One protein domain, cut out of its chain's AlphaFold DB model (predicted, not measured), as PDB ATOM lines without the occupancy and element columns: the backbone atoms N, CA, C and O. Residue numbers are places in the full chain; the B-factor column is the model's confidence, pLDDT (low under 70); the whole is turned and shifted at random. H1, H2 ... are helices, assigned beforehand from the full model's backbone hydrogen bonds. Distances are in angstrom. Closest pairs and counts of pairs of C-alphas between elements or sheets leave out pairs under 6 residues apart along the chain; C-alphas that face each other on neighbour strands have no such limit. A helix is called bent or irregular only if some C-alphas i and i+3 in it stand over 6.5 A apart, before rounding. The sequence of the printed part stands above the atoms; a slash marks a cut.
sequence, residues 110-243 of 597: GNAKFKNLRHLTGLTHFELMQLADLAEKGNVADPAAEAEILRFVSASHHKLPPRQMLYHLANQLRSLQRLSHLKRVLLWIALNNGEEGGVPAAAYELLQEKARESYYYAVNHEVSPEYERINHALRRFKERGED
ATOM      1  N   GLY A 110     163.050 180.541 167.748       67.25
ATOM      2  CA  GLY A 110     161.869 179.722 167.940       67.25
ATOM      3  C   GLY A 110     160.815 180.494 168.734       67.25
ATOM      4  O   GLY A 110     161.117 181.309 169.610       67.25
ATOM      5  N   ASN A 111     159.544 180.217 168.448       68.56
ATOM      6  CA  ASN A 111     158.426 180.941 169.060       68.56
ATOM      7  C   ASN A 111     158.475 180.933 170.599       68.56
ATOM      8  O   ASN A 111     158.033 181.894 171.216       68.56
ATOM      9  N   ALA A 112     159.007 179.881 171.228       68.38
ATOM     10  CA  ALA A 112     159.050 179.754 172.685       68.38
ATOM     11  C   ALA A 112     160.089 180.676 173.351       68.38
ATOM     12  O   ALA A 112     159.731 181.405 174.273       68.38
ATOM     13  N   LYS A 113     161.348 180.707 172.880       69.69
ATOM     14  CA  LYS A 113     162.370 181.593 173.474       69.69
ATOM     15  C   LYS A 113     162.040 183.052 173.208       69.69
ATOM     16  O   LYS A 113     162.181 183.876 174.100       69.69
ATOM     17  N   PHE A 114     161.528 183.352 172.015       73.12
ATOM     18  CA  PHE A 114     161.088 184.701 171.683       73.12
ATOM     19  C   PHE A 114     159.908 185.153 172.561       73.12
ATOM     20  O   PHE A 114     159.909 186.269 173.073       73.12
ATOM     21  N   LYS A 115     158.918 184.280 172.801       76.06
ATOM     22  CA  LYS A 115     157.821 184.562 173.744       76.06
ATOM     23  C   LYS A 115     158.326 184.773 175.172       76.06
ATOM     24  O   LYS A 115     157.854 185.696 175.821       76.06
ATOM     25  N   ASN A 116     159.280 183.965 175.638       72.44
ATOM     26  CA  ASN A 116     159.878 184.134 176.966       72.44
ATOM     27  C   ASN A 116     160.643 185.453 177.075       72.44
ATOM     28  O   ASN A 116     160.450 186.172 178.047       72.44
ATOM     29  N   LEU A 117     161.444 185.794 176.063       72.31
ATOM     30  CA  LEU A 117     162.124 187.084 175.956       72.31
ATOM     31  C   LEU A 117     161.120 188.227 176.048       72.31
ATOM     32  O   LEU A 117     161.211 189.030 176.963       72.31
ATOM     33  N   ARG A 118     160.094 188.230 175.192       80.12
ATOM     34  CA  ARG A 118     159.034 189.242 175.213       80.12
ATOM     35  C   ARG A 118     158.297 189.304 176.552       80.12
ATOM     36  O   ARG A 118     157.918 190.381 176.981       80.12
ATOM     37  N   HIS A 119     158.061 188.173 177.213       79.25
ATOM     38  CA  HIS A 119     157.404 188.156 178.520       79.25
ATOM     39  C   HIS A 119     158.305 188.726 179.625       79.25
ATOM     40  O   HIS A 119     157.829 189.446 180.496       79.25
ATOM     41  N   LEU A 120     159.598 188.391 179.611       69.69
ATOM     42  CA  LEU A 120     160.568 188.829 180.615       69.69
ATOM     43  C   LEU A 120     160.945 190.297 180.442       69.69
ATOM     44  O   LEU A 120     160.984 191.044 181.414       69.69
ATOM     45  N   THR A 121     161.236 190.691 179.206       74.44
ATOM     46  CA  THR A 121     161.760 192.013 178.887       74.44
ATOM     47  C   THR A 121     160.700 192.951 178.371       74.44
ATOM     48  O   THR A 121     161.052 194.079 178.127       74.44
ATOM     49  N   GLY A 122     159.463 192.520 178.108       80.69
ATOM     50  CA  GLY A 122     158.399 193.335 177.502       80.69
ATOM     51  C   GLY A 122     158.680 193.872 176.087       80.69
ATOM     52  O   GLY A 122     157.764 194.416 175.475       80.69
ATOM     53  N   LEU A 123     159.889 193.680 175.549       80.06
ATOM     54  CA  LEU A 123     160.295 194.164 174.233       80.06
ATOM     55  C   LEU A 123     159.560 193.416 173.116       80.06
ATOM     56  O   LEU A 123     159.457 192.183 173.089       80.06
ATOM     57  N   THR A 124     159.064 194.179 172.154       85.56
ATOM     58  CA  THR A 124     158.541 193.687 170.887       85.56
ATOM     59  C   THR A 124     159.660 193.134 170.002       85.56
ATOM     60  O   THR A 124     160.856 193.293 170.246       85.56
ATOM     61  N   HIS A 125     159.263 192.450 168.932       79.75
ATOM     62  CA  HIS A 125     160.208 191.937 167.942       79.75
ATOM     63  C   HIS A 125     161.000 193.037 167.256       79.75
ATOM     64  O   HIS A 125     162.218 192.940 167.163       79.75
ATOM     65  N   PHE A 126     160.312 194.093 166.843       83.25
ATOM     66  CA  PHE A 126     160.941 195.246 166.226       83.25
ATOM     67  C   PHE A 126     161.926 195.934 167.180       83.25
ATOM     68  O   PHE A 126     163.035 196.267 166.782       83.25
ATOM     69  N   GLU A 127     161.576 196.042 168.459       84.12
ATOM     70  CA  GLU A 127     162.462 196.604 169.476       84.12
ATOM     71  C   GLU A 127     163.751 195.785 169.670       84.12
ATOM     72  O   GLU A 127     164.845 196.340 169.727       84.12
ATOM     73  N   LEU A 128     163.658 194.453 169.705       81.44
ATOM     74  CA  LEU A 128     164.850 193.601 169.777       81.44
ATOM     75  C   LEU A 128     165.738 193.724 168.528       81.44
ATOM     76  O   LEU A 128     166.957 193.618 168.643       81.44
ATOM     77  N   MET A 129     165.143 193.961 167.356       82.81
ATOM     78  CA  MET A 129     165.883 194.216 166.117       82.81
ATOM     79  C   MET A 129     166.628 195.545 166.163       82.81
ATOM     80  O   MET A 129     167.805 195.586 165.824       82.81
ATOM     81  N   GLN A 130     165.963 196.612 166.611       85.50
ATOM     82  CA  GLN A 130     166.599 197.917 166.781       85.50
ATOM     83  C   GLN A 130     167.749 197.840 167.777       85.50
ATOM     84  O   GLN A 130     168.826 198.354 167.513       85.50
ATOM     85  N   LEU A 131     167.558 197.129 168.888       83.81
ATOM     86  CA  LEU A 131     168.618 196.922 169.866       83.81
ATOM     87  C   LEU A 131     169.810 196.143 169.285       83.81
ATOM     88  O   LEU A 131     170.953 196.459 169.600       83.81
ATOM     89  N   ALA A 132     169.552 195.141 168.439       84.88
ATOM     90  CA  ALA A 132     170.604 194.411 167.737       84.88
ATOM     91  C   ALA A 132     171.375 195.311 166.762       84.88
ATOM     92  O   ALA A 132     172.599 195.313 166.786       84.88
ATOM     93  N   ASP A 133     170.664 196.110 165.969       85.44
ATOM     94  CA  ASP A 133     171.244 197.063 165.018       85.44
ATOM     95  C   ASP A 133     172.070 198.153 165.726       85.44
ATOM     96  O   ASP A 133     173.194 198.444 165.323       85.44
ATOM     97  N   LEU A 134     171.568 198.694 166.842       85.31
ATOM     98  CA  LEU A 134     172.307 199.634 167.690       85.31
ATOM     99  C   LEU A 134     173.588 199.014 168.252       85.31
ATOM    100  O   LEU A 134     174.635 199.658 168.262       85.31
ATOM    101  N   ALA A 135     173.521 197.761 168.700       83.19
ATOM    102  CA  ALA A 135     174.684 197.055 169.219       83.19
ATOM    103  C   ALA A 135     175.703 196.686 168.130       83.19
ATOM    104  O   ALA A 135     176.888 196.651 168.427       83.19
ATOM    105  N   GLU A 136     175.261 196.407 166.899       82.94
ATOM    106  CA  GLU A 136     176.149 196.130 165.759       82.94
ATOM    107  C   GLU A 136     176.830 197.400 165.234       82.94
ATOM    108  O   GLU A 136     177.992 197.357 164.827       82.94
ATOM    109  N   LYS A 137     176.125 198.538 165.250       83.19
ATOM    110  CA  LYS A 137     176.677 199.847 164.864       83.19
ATOM    111  C   LYS A 137     177.596 200.427 165.932       83.19
ATOM    112  O   LYS A 137     178.565 201.112 165.607       83.19
ATOM    113  N   GLY A 138     177.281 200.174 167.199       71.56
ATOM    114  CA  GLY A 138     178.061 200.636 168.333       71.56
ATOM    115  C   GLY A 138     179.341 199.830 168.497       71.56
ATOM    116  O   GLY A 138     179.316 198.615 168.675       71.56
ATOM    117  N   ASN A 139     180.489 200.507 168.543       74.00
ATOM    118  CA  ASN A 139     181.651 199.885 169.167       74.00
ATOM    119  C   ASN A 139     181.306 199.653 170.650       74.00
ATOM    120  O   ASN A 139     180.740 200.533 171.291       74.00
ATOM    121  N   VAL A 140     181.686 198.504 171.220       66.19
ATOM    122  CA  VAL A 140     181.490 198.171 172.648       66.19
ATOM    123  C   VAL A 140     182.006 199.299 173.565       66.19
ATOM    124  O   VAL A 140     181.563 199.447 174.698       66.19
ATOM    125  N   ALA A 141     182.942 200.111 173.072       69.81
ATOM    126  CA  ALA A 141     183.543 201.235 173.775       69.81
ATOM    127  C   ALA A 141     182.863 202.604 173.578       69.81
ATOM    128  O   ALA A 141     183.336 203.560 174.184       69.81
ATOM    129  N   ASP A 142     181.847 202.734 172.720       83.69
ATOM    130  CA  ASP A 142     181.251 204.028 172.371       83.69
ATOM    131  C   ASP A 142     180.207 204.477 173.419       83.69
ATOM    132  O   ASP A 142     179.135 203.868 173.517       83.69
ATOM    133  N   PRO A 143     180.469 205.556 174.187       85.62
ATOM    134  CA  PRO A 143     179.519 206.072 175.170       85.62
ATOM    135  C   PRO A 143     178.193 206.534 174.551       85.62
ATOM    136  O   PRO A 143     177.169 206.508 175.233       85.62
ATOM    137  N   ALA A 144     178.190 206.954 173.278       86.88
ATOM    138  CA  ALA A 144     176.973 207.381 172.594       86.88
ATOM    139  C   ALA A 144     176.047 206.190 172.316       86.88
ATOM    140  O   ALA A 144     174.861 206.250 172.646       86.88
ATOM    141  N   ALA A 145     176.600 205.086 171.805       85.75
ATOM    142  CA  ALA A 145     175.865 203.838 171.613       85.75
ATOM    143  C   ALA A 145     175.351 203.267 172.947       85.75
ATOM    144  O   ALA A 145     174.199 202.842 173.040       85.75
ATOM    145  N   GLU A 146     176.170 203.314 174.007       88.44
ATOM    146  CA  GLU A 146     175.741 202.934 175.359       88.44
ATOM    147  C   GLU A 146     174.536 203.773 175.821       88.44
ATOM    148  O   GLU A 146     173.527 203.217 176.267       88.44
ATOM    149  N   ALA A 147     174.609 205.101 175.688       88.38
ATOM    150  CA  ALA A 147     173.530 206.004 176.077       88.38
ATOM    151  C   ALA A 147     172.248 205.766 175.264       88.38
ATOM    152  O   ALA A 147     171.149 205.798 175.822       88.38
ATOM    153  N   GLU A 148     172.371 205.492 173.964       88.38
ATOM    154  CA  GLU A 148     171.234 205.207 173.093       88.38
ATOM    155  C   GLU A 148     170.545 203.889 173.462       88.38
ATOM    156  O   GLU A 148     169.322 203.860 173.621       88.38
ATOM    157  N   ILE A 149     171.321 202.827 173.696       87.75
ATOM    158  CA  ILE A 149     170.810 201.528 174.147       87.75
ATOM    159  C   ILE A 149     170.118 201.657 175.509       87.75
ATOM    160  O   ILE A 149     169.030 201.115 175.711       87.75
ATOM    161  N   LEU A 150     170.705 202.400 176.450       88.19
ATOM    162  CA  LEU A 150     170.089 202.629 177.757       88.19
ATOM    163  C   LEU A 150     168.809 203.453 177.650       88.19
ATOM    164  O   LEU A 150     167.824 203.114 178.309       88.19
ATOM    165  N   ARG A 151     168.787 204.500 176.819       88.12
ATOM    166  CA  ARG A 151     167.582 205.302 176.564       88.12
ATOM    167  C   ARG A 151     166.472 204.435 175.984       88.12
ATOM    168  O   ARG A 151     165.337 204.523 176.439       88.12
ATOM    169  N   PHE A 152     166.821 203.583 175.026       87.94
ATOM    170  CA  PHE A 152     165.910 202.636 174.405       87.94
ATOM    171  C   PHE A 152     165.288 201.687 175.443       87.94
ATOM    172  O   PHE A 152     164.072 201.648 175.596       87.94
ATOM    173  N   VAL A 153     166.124 201.016 176.240       87.12
ATOM    174  CA  VAL A 153     165.700 200.095 177.311       87.12
ATOM    175  C   VAL A 153     164.894 200.801 178.408       87.12
ATOM    176  O   VAL A 153     163.988 200.199 178.975       87.12
ATOM    177  N   SER A 154     165.202 202.066 178.708       87.75
ATOM    178  CA  SER A 154     164.497 202.859 179.729       87.75
ATOM    179  C   SER A 154     163.125 203.349 179.267       87.75
ATOM    180  O   SER A 154     162.234 203.535 180.093       87.75
ATOM    181  N   ALA A 155     162.954 203.589 177.964       86.12
ATOM    182  CA  ALA A 155     161.679 204.008 177.386       86.12
ATOM    183  C   ALA A 155     160.656 202.863 177.369       86.12
ATOM    184  O   ALA A 155     159.450 203.093 177.460       86.12
ATOM    185  N   SER A 156     161.135 201.626 177.290       76.69
ATOM    186  CA  SER A 156     160.293 200.446 177.360       76.69
ATOM    187  C   SER A 156     159.860 200.227 178.829       76.69
ATOM    188  O   SER A 156     160.680 200.092 179.732       76.69
ATOM    189  N   HIS A 157     158.551 200.295 179.110       68.69
ATOM    190  CA  HIS A 157     157.978 200.326 180.469       68.69
ATOM    191  C   HIS A 157     158.218 199.032 181.282       68.69
ATOM    192  O   HIS A 157     157.324 198.189 181.420       68.69
ATOM    193  N   HIS A 158     159.408 198.865 181.858       74.94
ATOM    194  CA  HIS A 158     159.794 197.658 182.595       74.94
ATOM    195  C   HIS A 158     159.940 197.873 184.096       74.94
ATOM    196  O   HIS A 158     160.158 198.975 184.587       74.94
ATOM    197  N   LYS A 159     159.806 196.769 184.840       82.56
ATOM    198  CA  LYS A 159     159.928 196.750 186.305       82.56
ATOM    199  C   LYS A 159     161.379 196.713 186.789       82.56
ATOM    200  O   LYS A 159     161.619 196.926 187.972       82.56
ATOM    201  N   LEU A 160     162.320 196.376 185.905       83.94
ATOM    202  CA  LEU A 160     163.731 196.217 186.242       83.94
ATOM    203  C   LEU A 160     164.521 197.471 185.853       83.94
ATOM    204  O   LEU A 160     164.232 198.063 184.813       83.94
ATOM    205  N   PRO A 161     165.563 197.835 186.622       88.94
ATOM    206  CA  PRO A 161     166.548 198.817 186.196       88.94
ATOM    207  C   PRO A 161     167.125 198.470 184.810       88.94
ATOM    208  O   PRO A 161     167.398 197.291 184.554       88.94
ATOM    209  N   PRO A 162     167.394 199.459 183.936       89.75
ATOM    210  CA  PRO A 162     167.831 199.220 182.559       89.75
ATOM    211  C   PRO A 162     169.007 198.240 182.422       89.75
ATOM    212  O   PRO A 162     168.963 197.315 181.617       89.75
ATOM    213  N   ARG A 163     170.043 198.359 183.262       88.62
ATOM    214  CA  ARG A 163     171.215 197.461 183.222       88.62
ATOM    215  C   ARG A 163     170.918 196.041 183.705       88.62
ATOM    216  O   ARG A 163     171.464 195.089 183.152       88.62
ATOM    217  N   GLN A 164     170.022 195.874 184.681       88.81
ATOM    218  CA  GLN A 164     169.547 194.542 185.068       88.81
ATOM    219  C   GLN A 164     168.766 193.907 183.919       88.81
ATOM    220  O   GLN A 164     168.981 192.741 183.603       88.81
ATOM    221  N   MET A 165     167.923 194.685 183.236       88.94
ATOM    222  CA  MET A 165     167.229 194.209 182.044       88.94
ATOM    223  C   MET A 165     168.203 193.793 180.936       88.94
ATOM    224  O   MET A 165     168.029 192.723 180.360       88.94
ATOM    225  N   LEU A 166     169.244 194.589 180.673       90.88
ATOM    226  CA  LEU A 166     170.295 194.250 179.709       90.88
ATOM    227  C   LEU A 166     171.029 192.956 180.083       90.88
ATOM    228  O   LEU A 166     171.221 192.098 179.223       90.88
ATOM    229  N   TYR A 167     171.374 192.774 181.361       91.19
ATOM    230  CA  TYR A 167     171.962 191.530 181.863       91.19
ATOM    231  C   TYR A 167     171.030 190.328 181.640       91.19
ATOM    232  O   TYR A 167     171.444 189.309 181.085       91.19
ATOM    233  N   HIS A 168     169.751 190.451 182.006       86.62
ATOM    234  CA  HIS A 168     168.773 189.384 181.796       86.62
ATOM    235  C   HIS A 168     168.571 189.074 180.314       86.62
ATOM    236  O   HIS A 168     168.539 187.900 179.941       86.62
ATOM    237  N   LEU A 169     168.487 190.099 179.464       88.00
ATOM    238  CA  LEU A 169     168.403 189.935 178.020       88.00
ATOM    239  C   LEU A 169     169.627 189.174 177.495       88.00
ATOM    240  O   LEU A 169     169.469 188.182 176.789       88.00
ATOM    241  N   ALA A 170     170.834 189.572 177.899       90.06
ATOM    242  CA  ALA A 170     172.067 188.903 177.504       90.06
ATOM    243  C   ALA A 170     172.119 187.427 177.942       90.06
ATOM    244  O   ALA A 170     172.532 186.566 177.161       90.06
ATOM    245  N   ASN A 171     171.636 187.105 179.145       84.81
ATOM    246  CA  ASN A 171     171.543 185.724 179.622       84.81
ATOM    247  C   ASN A 171     170.583 184.876 178.781       84.81
ATOM    248  O   ASN A 171     170.874 183.716 178.495       84.81
ATOM    249  N   GLN A 172     169.470 185.447 178.315       82.44
ATOM    250  CA  GLN A 172     168.552 184.744 177.412       82.44
ATOM    251  C   GLN A 172     169.164 184.504 176.019       82.44
ATOM    252  O   GLN A 172     168.812 183.535 175.339       82.44
ATOM    253  N   LEU A 173     170.121 185.339 175.600       82.81
ATOM    254  CA  LEU A 173     170.868 185.162 174.350       82.81
ATOM    255  C   LEU A 173     171.992 184.113 174.446       82.81
ATOM    256  O   LEU A 173     172.556 183.755 173.415       82.81
ATOM    257  N   ARG A 174     172.294 183.567 175.637       74.81
ATOM    258  CA  ARG A 174     173.401 182.610 175.875       74.81
ATOM    259  C   ARG A 174     173.419 181.427 174.907       74.81
ATOM    260  O   ARG A 174     174.480 181.011 174.469       74.81
ATOM    261  N   SER A 175     172.249 180.918 174.525       68.81
ATOM    262  CA  SER A 175     172.129 179.763 173.620       68.81
ATOM    263  C   SER A 175     172.301 180.086 172.124       68.81
ATOM    264  O   SER A 175     172.103 179.213 171.278       68.81
ATOM    265  N   LEU A 176     172.614 181.335 171.763       76.38
ATOM    266  CA  LEU A 176     172.597 181.824 170.383       76.38
ATOM    267  C   LEU A 176     173.981 182.329 169.977       76.38
ATOM    268  O   LEU A 176     174.220 183.530 169.920       76.38
ATOM    269  N   GLN A 177     174.875 181.411 169.604       73.50
ATOM    270  CA  GLN A 177     176.259 181.732 169.212       73.50
ATOM    271  C   GLN A 177     176.376 182.856 168.164       73.50
ATOM    272  O   GLN A 177     177.304 183.662 168.204       73.50
ATOM    273  N   ARG A 178     175.410 182.957 167.239       74.81
ATOM    274  CA  ARG A 178     175.383 183.998 166.192       74.81
ATOM    275  C   ARG A 178     175.124 185.410 166.725       74.81
ATOM    276  O   ARG A 178     175.412 186.363 166.022       74.81
ATOM    277  N   LEU A 179     174.584 185.532 167.937       83.44
ATOM    278  CA  LEU A 179     174.343 186.798 168.635       83.44
ATOM    279  C   LEU A 179     175.343 187.011 169.772       83.44
ATOM    280  O   LEU A 179     175.087 187.811 170.669       83.44
ATOM    281  N   SER A 180     176.477 186.305 169.750       83.94
ATOM    282  CA  SER A 180     177.543 186.471 170.744       83.94
ATOM    283  C   SER A 180     178.023 187.920 170.821       83.94
ATOM    284  O   SER A 180     178.189 188.444 171.915       83.94
ATOM    285  N   HIS A 181     178.148 188.614 169.684       85.19
ATOM    286  CA  HIS A 181     178.513 190.032 169.672       85.19
ATOM    287  C   HIS A 181     177.500 190.910 170.417       85.19
ATOM    288  O   HIS A 181     177.885 191.600 171.359       85.19
ATOM    289  N   LEU A 182     176.212 190.816 170.067       87.56
ATOM    290  CA  LEU A 182     175.136 191.507 170.780       87.56
ATOM    291  C   LEU A 182     175.166 191.167 172.275       87.56
ATOM    292  O   LEU A 182     175.162 192.069 173.106       87.56
ATOM    293  N   LYS A 183     175.273 189.880 172.638       90.00
ATOM    294  CA  LYS A 183     175.392 189.443 174.039       90.00
ATOM    295  C   LYS A 183     176.533 190.179 174.751       90.00
ATOM    296  O   LYS A 183     176.316 190.699 175.842       90.00
ATOM    297  N   ARG A 184     177.722 190.262 174.146       89.38
ATOM    298  CA  ARG A 184     178.881 190.965 174.722       89.38
ATOM    299  C   ARG A 184     178.631 192.452 174.914       89.38
ATOM    300  O   ARG A 184     178.953 192.962 175.981       89.38
ATOM    301  N   VAL A 185     178.046 193.128 173.925       89.56
ATOM    302  CA  VAL A 185     177.692 194.554 174.027       89.56
ATOM    303  C   VAL A 185     176.730 194.768 175.196       89.56
ATOM    304  O   VAL A 185     176.992 195.590 176.069       89.56
ATOM    305  N   LEU A 186     175.662 193.968 175.278       91.56
ATOM    306  CA  LEU A 186     174.670 194.072 176.351       91.56
ATOM    307  C   LEU A 186     175.273 193.780 177.730       91.56
ATOM    308  O   LEU A 186     174.971 194.497 178.680       91.56
ATOM    309  N   LEU A 187     176.130 192.761 177.857       92.56
ATOM    310  CA  LEU A 187     176.816 192.469 179.117       92.56
ATOM    311  C   LEU A 187     177.815 193.560 179.493       92.56
ATOM    312  O   LEU A 187     177.938 193.885 180.669       92.56
ATOM    313  N   TRP A 188     178.528 194.122 178.519       92.31
ATOM    314  CA  TRP A 188     179.464 195.212 178.762       92.31
ATOM    315  C   TRP A 188     178.739 196.450 179.275       92.31
ATOM    316  O   TRP A 188     179.133 197.000 180.301       92.31
ATOM    317  N   ILE A 189     177.631 196.825 178.636       90.81
ATOM    318  CA  ILE A 189     176.774 197.903 179.127       90.81
ATOM    319  C   ILE A 189     176.221 197.518 180.503       90.81
ATOM    320  O   ILE A 189     176.309 198.299 181.438       90.81
ATOM    321  N   ALA A 190     175.723 196.301 180.716       91.25
ATOM    322  CA  ALA A 190     175.236 195.899 182.038       91.25
ATOM    323  C   ALA A 190     176.321 195.978 183.135       91.25
ATOM    324  O   ALA A 190     176.014 196.308 184.283       91.25
ATOM    325  N   LEU A 191     177.580 195.702 182.787       91.81
ATOM    326  CA  LEU A 191     178.730 195.764 183.684       91.81
ATOM    327  C   LEU A 191     179.164 197.204 183.982       91.81
ATOM    328  O   LEU A 191     179.472 197.538 185.129       91.81
ATOM    329  N   ASN A 192     179.256 198.038 182.948       83.38
ATOM    330  CA  ASN A 192     179.796 199.381 183.059       83.38
ATOM    331  C   ASN A 192     178.765 200.290 183.726       83.38
ATOM    332  O   ASN A 192     177.639 200.365 183.275       83.38
ATOM    333  N   ASN A 193     179.116 201.004 184.792       65.19
ATOM    334  CA  ASN A 193     178.409 202.235 185.118       65.19
ATOM    335  C   ASN A 193     179.373 203.201 185.785       65.19
ATOM    336  O   ASN A 193     180.121 202.802 186.680       65.19
ATOM    337  N   GLY A 194     179.339 204.463 185.370       54.81
ATOM    338  CA  GLY A 194     179.739 205.533 186.271       54.81
ATOM    339  C   GLY A 194     178.880 205.424 187.534       54.81
ATOM    340  O   GLY A 194     177.660 205.511 187.471       54.81
ATOM    341  N   GLU A 195     179.534 205.111 188.645       55.94
ATOM    342  CA  GLU A 195     179.120 205.289 190.045       55.94
ATOM    343  C   GLU A 195     177.875 204.523 190.589       55.94
ATOM    344  O   GLU A 195     178.025 203.889 191.634       55.94
ATOM    345  N   GLU A 196     176.722 204.364 189.915       61.81
ATOM    346  CA  GLU A 196     175.535 203.698 190.533       61.81
ATOM    347  C   GLU A 196     174.768 202.710 189.631       61.81
ATOM    348  O   GLU A 196     174.124 203.111 188.676       61.81
ATOM    349  N   GLY A 197     174.756 201.400 189.940       72.94
ATOM    350  CA  GLY A 197     173.785 200.447 189.345       72.94
ATOM    351  C   GLY A 197     174.278 199.479 188.253       72.94
ATOM    352  O   GLY A 197     173.458 198.883 187.555       72.94
ATOM    353  N   GLY A 198     175.592 199.303 188.080       84.19
ATOM    354  CA  GLY A 198     176.130 198.198 187.265       84.19
ATOM    355  C   GLY A 198     175.840 196.819 187.884       84.19
ATOM    356  O   GLY A 198     175.567 196.723 189.079       84.19
ATOM    357  N   VAL A 199     175.922 195.749 187.090       88.38
ATOM    358  CA  VAL A 199     175.628 194.370 187.523       88.38
ATOM    359  C   VAL A 199     176.929 193.554 187.614       88.38
ATOM    360  O   VAL A 199     177.454 193.159 186.573       88.38
ATOM    361  N   PRO A 200     177.457 193.231 188.818       88.88
ATOM    362  CA  PRO A 200     178.701 192.463 188.958       88.88
ATOM    363  C   PRO A 200     178.669 191.111 188.235       88.88
ATOM    364  O   PRO A 200     179.671 190.682 187.670       88.88
ATOM    365  N   ALA A 201     177.508 190.446 188.216       89.62
ATOM    366  CA  ALA A 201     177.324 189.162 187.538       89.62
ATOM    367  C   ALA A 201     177.541 189.240 186.013       89.62
ATOM    368  O   ALA A 201     177.885 188.233 185.393       89.62
ATOM    369  N   ALA A 202     177.416 190.427 185.404       91.50
ATOM    370  CA  ALA A 202     177.744 190.619 183.996       91.50
ATOM    371  C   ALA A 202     179.247 190.434 183.721       91.50
ATOM    372  O   ALA A 202     179.609 189.974 182.639       91.50
ATOM    373  N   ALA A 203     180.121 190.714 184.701       92.50
ATOM    374  CA  ALA A 203     181.556 190.461 184.571       92.50
ATOM    375  C   ALA A 203     181.844 188.969 184.422       92.50
ATOM    376  O   ALA A 203     182.621 188.585 183.556       92.50
ATOM    377  N   TYR A 204     181.206 188.131 185.238       91.31
ATOM    378  CA  TYR A 204     181.377 186.685 185.143       91.31
ATOM    379  C   TYR A 204     180.969 186.161 183.766       91.31
ATOM    380  O   TYR A 204     181.740 185.449 183.129       91.31
ATOM    381  N   GLU A 205     179.789 186.548 183.279       90.25
ATOM    382  CA  GLU A 205     179.312 186.110 181.963       90.25
ATOM    383  C   GLU A 205     180.229 186.604 180.835       90.25
ATOM    384  O   GLU A 205     180.523 185.844 179.917       90.25
ATOM    385  N   LEU A 206     180.754 187.833 180.917       91.56
ATOM    386  CA  LEU A 206     181.757 188.332 179.966       91.56
ATOM    387  C   LEU A 206     183.048 187.518 179.996       91.56
ATOM    388  O   LEU A 206     183.589 187.200 178.941       91.56
ATOM    389  N   LEU A 207     183.542 187.183 181.189       92.25
ATOM    390  CA  LEU A 207     184.734 186.356 181.356       92.25
ATOM    391  C   LEU A 207     184.525 184.955 180.764       92.25
ATOM    392  O   LEU A 207     185.409 184.452 180.075       92.25
ATOM    393  N   GLN A 208     183.345 184.362 180.961       88.19
ATOM    394  CA  GLN A 208     182.976 183.079 180.363       88.19
ATOM    395  C   GLN A 208     182.907 183.149 178.833       88.19
ATOM    396  O   GLN A 208     183.479 182.297 178.155       88.19
ATOM    397  N   GLU A 209     182.255 184.168 178.264       86.94
ATOM    398  CA  GLU A 209     182.225 184.368 176.806       86.94
ATOM    399  C   GLU A 209     183.636 184.544 176.235       86.94
ATOM    400  O   GLU A 209     183.989 183.914 175.237       86.94
ATOM    401  N   LYS A 210     184.480 185.325 176.917       88.50
ATOM    402  CA  LYS A 210     185.867 185.547 176.505       88.50
ATOM    403  C   LYS A 210     186.680 184.251 176.538       88.50
ATOM    404  O   LYS A 210     187.406 183.973 175.587       88.50
ATOM    405  N   ALA A 211     186.514 183.428 177.574       86.38
ATOM    406  CA  ALA A 211     187.149 182.114 177.659       86.38
ATOM    407  C   ALA A 211     186.713 181.184 176.511       86.38
ATOM    408  O   ALA A 211     187.549 180.509 175.909       86.38
ATOM    409  N   ARG A 212     185.418 181.186 176.162       82.31
ATOM    410  CA  ARG A 212     184.886 180.407 175.031       82.31
ATOM    411  C   ARG A 212     185.454 180.878 173.697       82.31
ATOM    412  O   ARG A 212     185.808 180.048 172.866       82.31
ATOM    413  N   GLU A 213     185.576 182.183 173.480       82.56
ATOM    414  CA  GLU A 213     186.180 182.716 172.254       82.56
ATOM    415  C   GLU A 213     187.620 182.282 172.070       82.56
ATOM    416  O   GLU A 213     187.993 181.858 170.978       82.56
ATOM    417  N   SER A 214     188.407 182.361 173.143       79.44
ATOM    418  CA  SER A 214     189.792 181.907 173.142       79.44
ATOM    419  C   SER A 214     189.919 180.442 172.739       79.44
ATOM    420  O   SER A 214     190.886 180.076 172.075       79.44
ATOM    421  N   TYR A 215     188.931 179.627 173.104       74.94
ATOM    422  CA  TYR A 215     188.907 178.209 172.794       74.94
ATOM    423  C   TYR A 215     188.421 177.914 171.361       74.94
ATOM    424  O   TYR A 215     189.077 177.188 170.618       74.94
ATOM    425  N   TYR A 216     187.285 178.483 170.942       74.19
ATOM    426  CA  TYR A 216     186.633 178.122 169.674       74.19
ATOM    427  C   TYR A 216     187.105 178.929 168.464       74.19
ATOM    428  O   TYR A 216     187.110 178.423 167.340       74.19
ATOM    429  N   TYR A 217     187.471 180.193 168.663       70.62
ATOM    430  CA  TYR A 217     187.738 181.130 167.580       70.62
ATOM    431  C   TYR A 217     189.170 181.628 167.694       70.62
ATOM    432  O   TYR A 217     189.424 182.756 168.105       70.62
ATOM    433  N   ALA A 218     190.114 180.806 167.236       63.00
ATOM    434  CA  ALA A 218     191.530 181.165 167.130       63.00
ATOM    435  C   ALA A 218     191.815 182.396 166.231       63.00
ATOM    436  O   ALA A 218     192.976 182.672 165.940       63.00
ATOM    437  N   VAL A 219     190.788 183.095 165.721       52.81
ATOM    438  CA  VAL A 219     190.908 183.941 164.530       52.81
ATOM    439  C   VAL A 219     190.495 185.406 164.711       52.81
ATOM    440  O   VAL A 219     190.955 186.180 163.898       52.81
ATOM    441  N   ASN A 220     189.763 185.867 165.739       60.25
ATOM    442  CA  ASN A 220     189.543 187.325 165.919       60.25
ATOM    443  C   ASN A 220     189.132 187.708 167.357       60.25
ATOM    444  O   ASN A 220     187.957 187.649 167.710       60.25
ATOM    445  N   HIS A 221     190.093 188.147 168.180       59.81
ATOM    446  CA  HIS A 221     189.860 188.573 169.574       59.81
ATOM    447  C   HIS A 221     189.373 190.025 169.730       59.81
ATOM    448  O   HIS A 221     189.089 190.450 170.848       59.81
ATOM    449  N   GLU A 222     189.282 190.792 168.643       64.25
ATOM    450  CA  GLU A 222     189.102 192.253 168.696       64.25
ATOM    451  C   GLU A 222     187.732 192.700 169.232       64.25
ATOM    452  O   GLU A 222     187.570 193.843 169.644       64.25
ATOM    453  N   VAL A 223     186.742 191.805 169.271       64.38
ATOM    454  CA  VAL A 223     185.348 192.167 169.579       64.38
ATOM    455  C   VAL A 223     185.006 192.045 171.074       64.38
ATOM    456  O   VAL A 223     183.951 192.503 171.513       64.38
ATOM    457  N   SER A 224     185.869 191.422 171.879       70.44
ATOM    458  CA  SER A 224     185.635 191.240 173.317       70.44
ATOM    459  C   SER A 224     186.355 192.299 174.145       70.44
ATOM    460  O   SER A 224     187.548 192.504 173.913       70.44
ATOM    461  N   PRO A 225     185.712 192.891 175.178       80.12
ATOM    462  CA  PRO A 225     186.387 193.795 176.103       80.12
ATOM    463  C   PRO A 225     187.705 193.204 176.605       80.12
ATOM    464  O   PRO A 225     187.792 192.013 176.927       80.12
ATOM    465  N   GLU A 226     188.747 194.023 176.651       90.25
ATOM    466  CA  GLU A 226     190.039 193.627 177.203       90.25
ATOM    467  C   GLU A 226     189.903 193.287 178.693       90.25
ATOM    468  O   GLU A 226     189.090 193.884 179.407       90.25
ATOM    469  N   TYR A 227     190.714 192.340 179.178       92.12
ATOM    470  CA  TYR A 227     190.715 191.958 180.596       92.12
ATOM    471  C   TYR A 227     190.954 193.166 181.505       92.12
ATOM    472  O   TYR A 227     190.294 193.300 182.531       92.12
ATOM    473  N   GLU A 228     191.815 194.098 181.092       92.38
ATOM    474  CA  GLU A 228     192.078 195.346 181.810       92.38
ATOM    475  C   GLU A 228     190.802 196.172 182.039       92.38
ATOM    476  O   GLU A 228     190.556 196.639 183.153       92.38
ATOM    477  N   ARG A 229     189.934 196.275 181.025       91.25
ATOM    478  CA  ARG A 229     188.662 197.004 181.118       91.25
ATOM    479  C   ARG A 229     187.671 196.319 182.058       91.25
ATOM    480  O   ARG A 229     187.026 196.991 182.864       91.25
ATOM    481  N   ILE A 230     187.575 194.988 181.995       93.12
ATOM    482  CA  ILE A 230     186.745 194.197 182.921       93.12
ATOM    483  C   ILE A 230     187.266 194.360 184.358       93.12
ATOM    484  O   ILE A 230     186.487 194.628 185.273       93.12
ATOM    485  N   ASN A 231     188.583 194.278 184.556       94.06
ATOM    486  CA  ASN A 231     189.236 194.436 185.856       94.06
ATOM    487  C   ASN A 231     189.032 195.838 186.435       94.06
ATOM    488  O   ASN A 231     188.767 195.973 187.628       94.06
ATOM    489  N   HIS A 232     189.102 196.879 185.603       92.62
ATOM    490  CA  HIS A 232     188.791 198.244 186.016       92.62
ATOM    491  C   HIS A 232     187.346 198.361 186.526       92.62
ATOM    492  O   HIS A 232     187.114 198.894 187.611       92.62
ATOM    493  N   ALA A 233     186.371 197.795 185.805       92.06
ATOM    494  CA  ALA A 233     184.984 197.771 186.266       92.06
ATOM    495  C   ALA A 233     184.834 197.008 187.593       92.06
ATOM    496  O   ALA A 233     184.216 197.526 188.523       92.06
ATOM    497  N   LEU A 234     185.449 195.827 187.710       93.19
ATOM    498  CA  LEU A 234     185.452 195.017 188.930       93.19
ATOM    499  C   LEU A 234     186.037 195.772 190.131       93.19
ATOM    500  O   LEU A 234     185.436 195.748 191.199       93.19
ATOM    501  N   ARG A 235     187.145 196.506 189.983       93.38
ATOM    502  CA  ARG A 235     187.730 197.295 191.087       93.38
ATOM    503  C   ARG A 235     186.752 198.331 191.657       93.38
ATOM    504  O   ARG A 235     186.655 198.437 192.875       93.38
ATOM    505  N   ARG A 236     185.927 198.974 190.822       91.00
ATOM    506  CA  ARG A 236     184.855 199.872 191.302       91.00
ATOM    507  C   ARG A 236     183.791 199.136 192.119       91.00
ATOM    508  O   ARG A 236     183.312 199.634 193.132       91.00
ATOM    509  N   PHE A 237     183.408 197.922 191.717       91.81
ATOM    510  CA  PHE A 237     182.501 197.101 192.531       91.81
ATOM    511  C   PHE A 237     183.148 196.688 193.861       91.81
ATOM    512  O   PHE A 237     182.476 196.673 194.889       91.81
ATOM    513  N   LYS A 238     184.457 196.411 193.866       93.19
ATOM    514  CA  LYS A 238     185.207 196.096 195.090       93.19
ATOM    515  C   LYS A 238     185.177 197.255 196.086       93.19
ATOM    516  O   LYS A 238     184.980 197.011 197.271       93.19
ATOM    517  N   GLU A 239     185.333 198.493 195.617       92.06
ATOM    518  CA  GLU A 239     185.246 199.706 196.449       92.06
ATOM    519  C   GLU A 239     183.864 199.872 197.099       92.06
ATOM    520  O   GLU A 239     183.768 200.351 198.225       92.06
ATOM    521  N   ARG A 240     182.805 199.379 196.445       90.31
ATOM    522  CA  ARG A 240     181.440 199.326 196.997       90.31
ATOM    523  C   ARG A 240     181.190 198.170 197.969       90.31
ATOM    524  O   ARG A 240     180.094 198.054 198.503       90.31
ATOM    525  N   GLY A 241     182.181 197.309 198.204       91.81
ATOM    526  CA  GLY A 241     182.046 196.155 199.094       91.81
ATOM    527  C   GLY A 241     181.286 194.976 198.484       91.81
ATOM    528  O   GLY A 241     180.837 194.103 199.222       91.81
ATOM    529  N   GLU A 242     181.161 194.921 197.155       91.12
ATOM    530  CA  GLU A 242     180.468 193.831 196.467       91.12
ATOM    531  C   GLU A 242     181.201 192.500 196.638       91.12
ATOM    532  O   GLU A 242     182.413 192.360 196.440       91.12
ATOM    533  N   ASP A 243     180.440 191.483 197.008       87.44
ATOM    534  CA  ASP A 243     181.002 190.315 197.665       87.44
ATOM    535  C   ASP A 243     181.652 189.297 196.716       87.44
ATOM    536  O   ASP A 243     182.590 188.594 197.105       87.44
TER     537      ASP A 243
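This is residues 110 to 243 of the 597 residues of an uncharacterized protein of Dacryopinax primogenitus (strain DJM 731) (UniProt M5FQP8). Picture a three-helix up-and-down bundle, H4, H5 and H6, as the core, with the helical hairpin H2 and H3 crossing it at a high angle on one side. H1 packs on H4 at one end of the domain, and H7 packs on the beginning of H6 at the far end, both running nearly in line with the helices they meet. The printed part has 134 residues with seven named helices, H1 to H7 in chain order, and no named strand; its class is all helix. It is compact, with a radius of gyration of the C-alphas of 14.4 A and spans of 36 by 36 by 27 A.

Find C-alpha 110 at (161.869, 179.722, 167.940); from there H1 runs to residue 121. H2 takes residues 125 to 137, and H3 residues 143 to 155. C-alpha 162 at (167.831, 199.220, 182.559) begins H4, residues 162 to 175, 21.8 A long and irregular: C-alphas 172 and 175 are 7.2 A apart. H5, residues 177 to 191, is 20.3 A long and also irregular: C-alphas 178 and 181 are 7.6 A apart. H6, residues 200 to 216, is 25.3 A long. H7, residues 227 to 239, ends at C-alpha 239, (185.246, 199.706, 196.449).

Look first at the hairpin H4 and H5, which touch at a shallow tilt of 24 degrees, opposite ways; their closest C-alphas, of Arg 163 and Ala 190, are 4.5 A apart. H5 and H6 form the next hairpin at a shallow tilt of 32 degrees, closest at the C-alphas of Leu 191 and Ala 202, 5.2 A. With residues 200 to 203 alone, H6 touches H7, closest at the C-alphas of Ala 203 and Ile 230, 6.6 A. H1 touches H4 at a shallow tilt of 17 degrees, opposite ways, closest at the C-alphas of Thr 121 and Met 165, 6.7 A. In the hairpin H2 and H3, the closest C-alphas are those of Leu 131 and Ile 149, 6.7 A. H2, with residues 132 to 136 alone, touches H5 about perpendicular at 80 degrees, closest at the C-alphas of Ala 135 and Leu 182, 5.8 A. H3, with residues 150 to 154 alone, touches H4 about perpendicular at 84 degrees, closest at the C-alphas of Ser 154 and Pro 162, 5.7 A. H1 and H7 are apart. In H1, H2, H3 and H7 each O i to N i+4 pair is within hydrogen-bond range; in H4 it is 9 of 10, in H5 9 of 11, in H6 12 of 13.

The two C-alphas farthest apart, of Asn 111 and Glu 239, are 42.7 A from each other. The printed part has no cut and no long link. Residues 214 to 220, of which 214 to 216 belong to H6, stand free. The mean pLDDT of the printed part is 82.4; 19 residues are under 70, among them 110 to 113, 193 to 196 and 218 to 223.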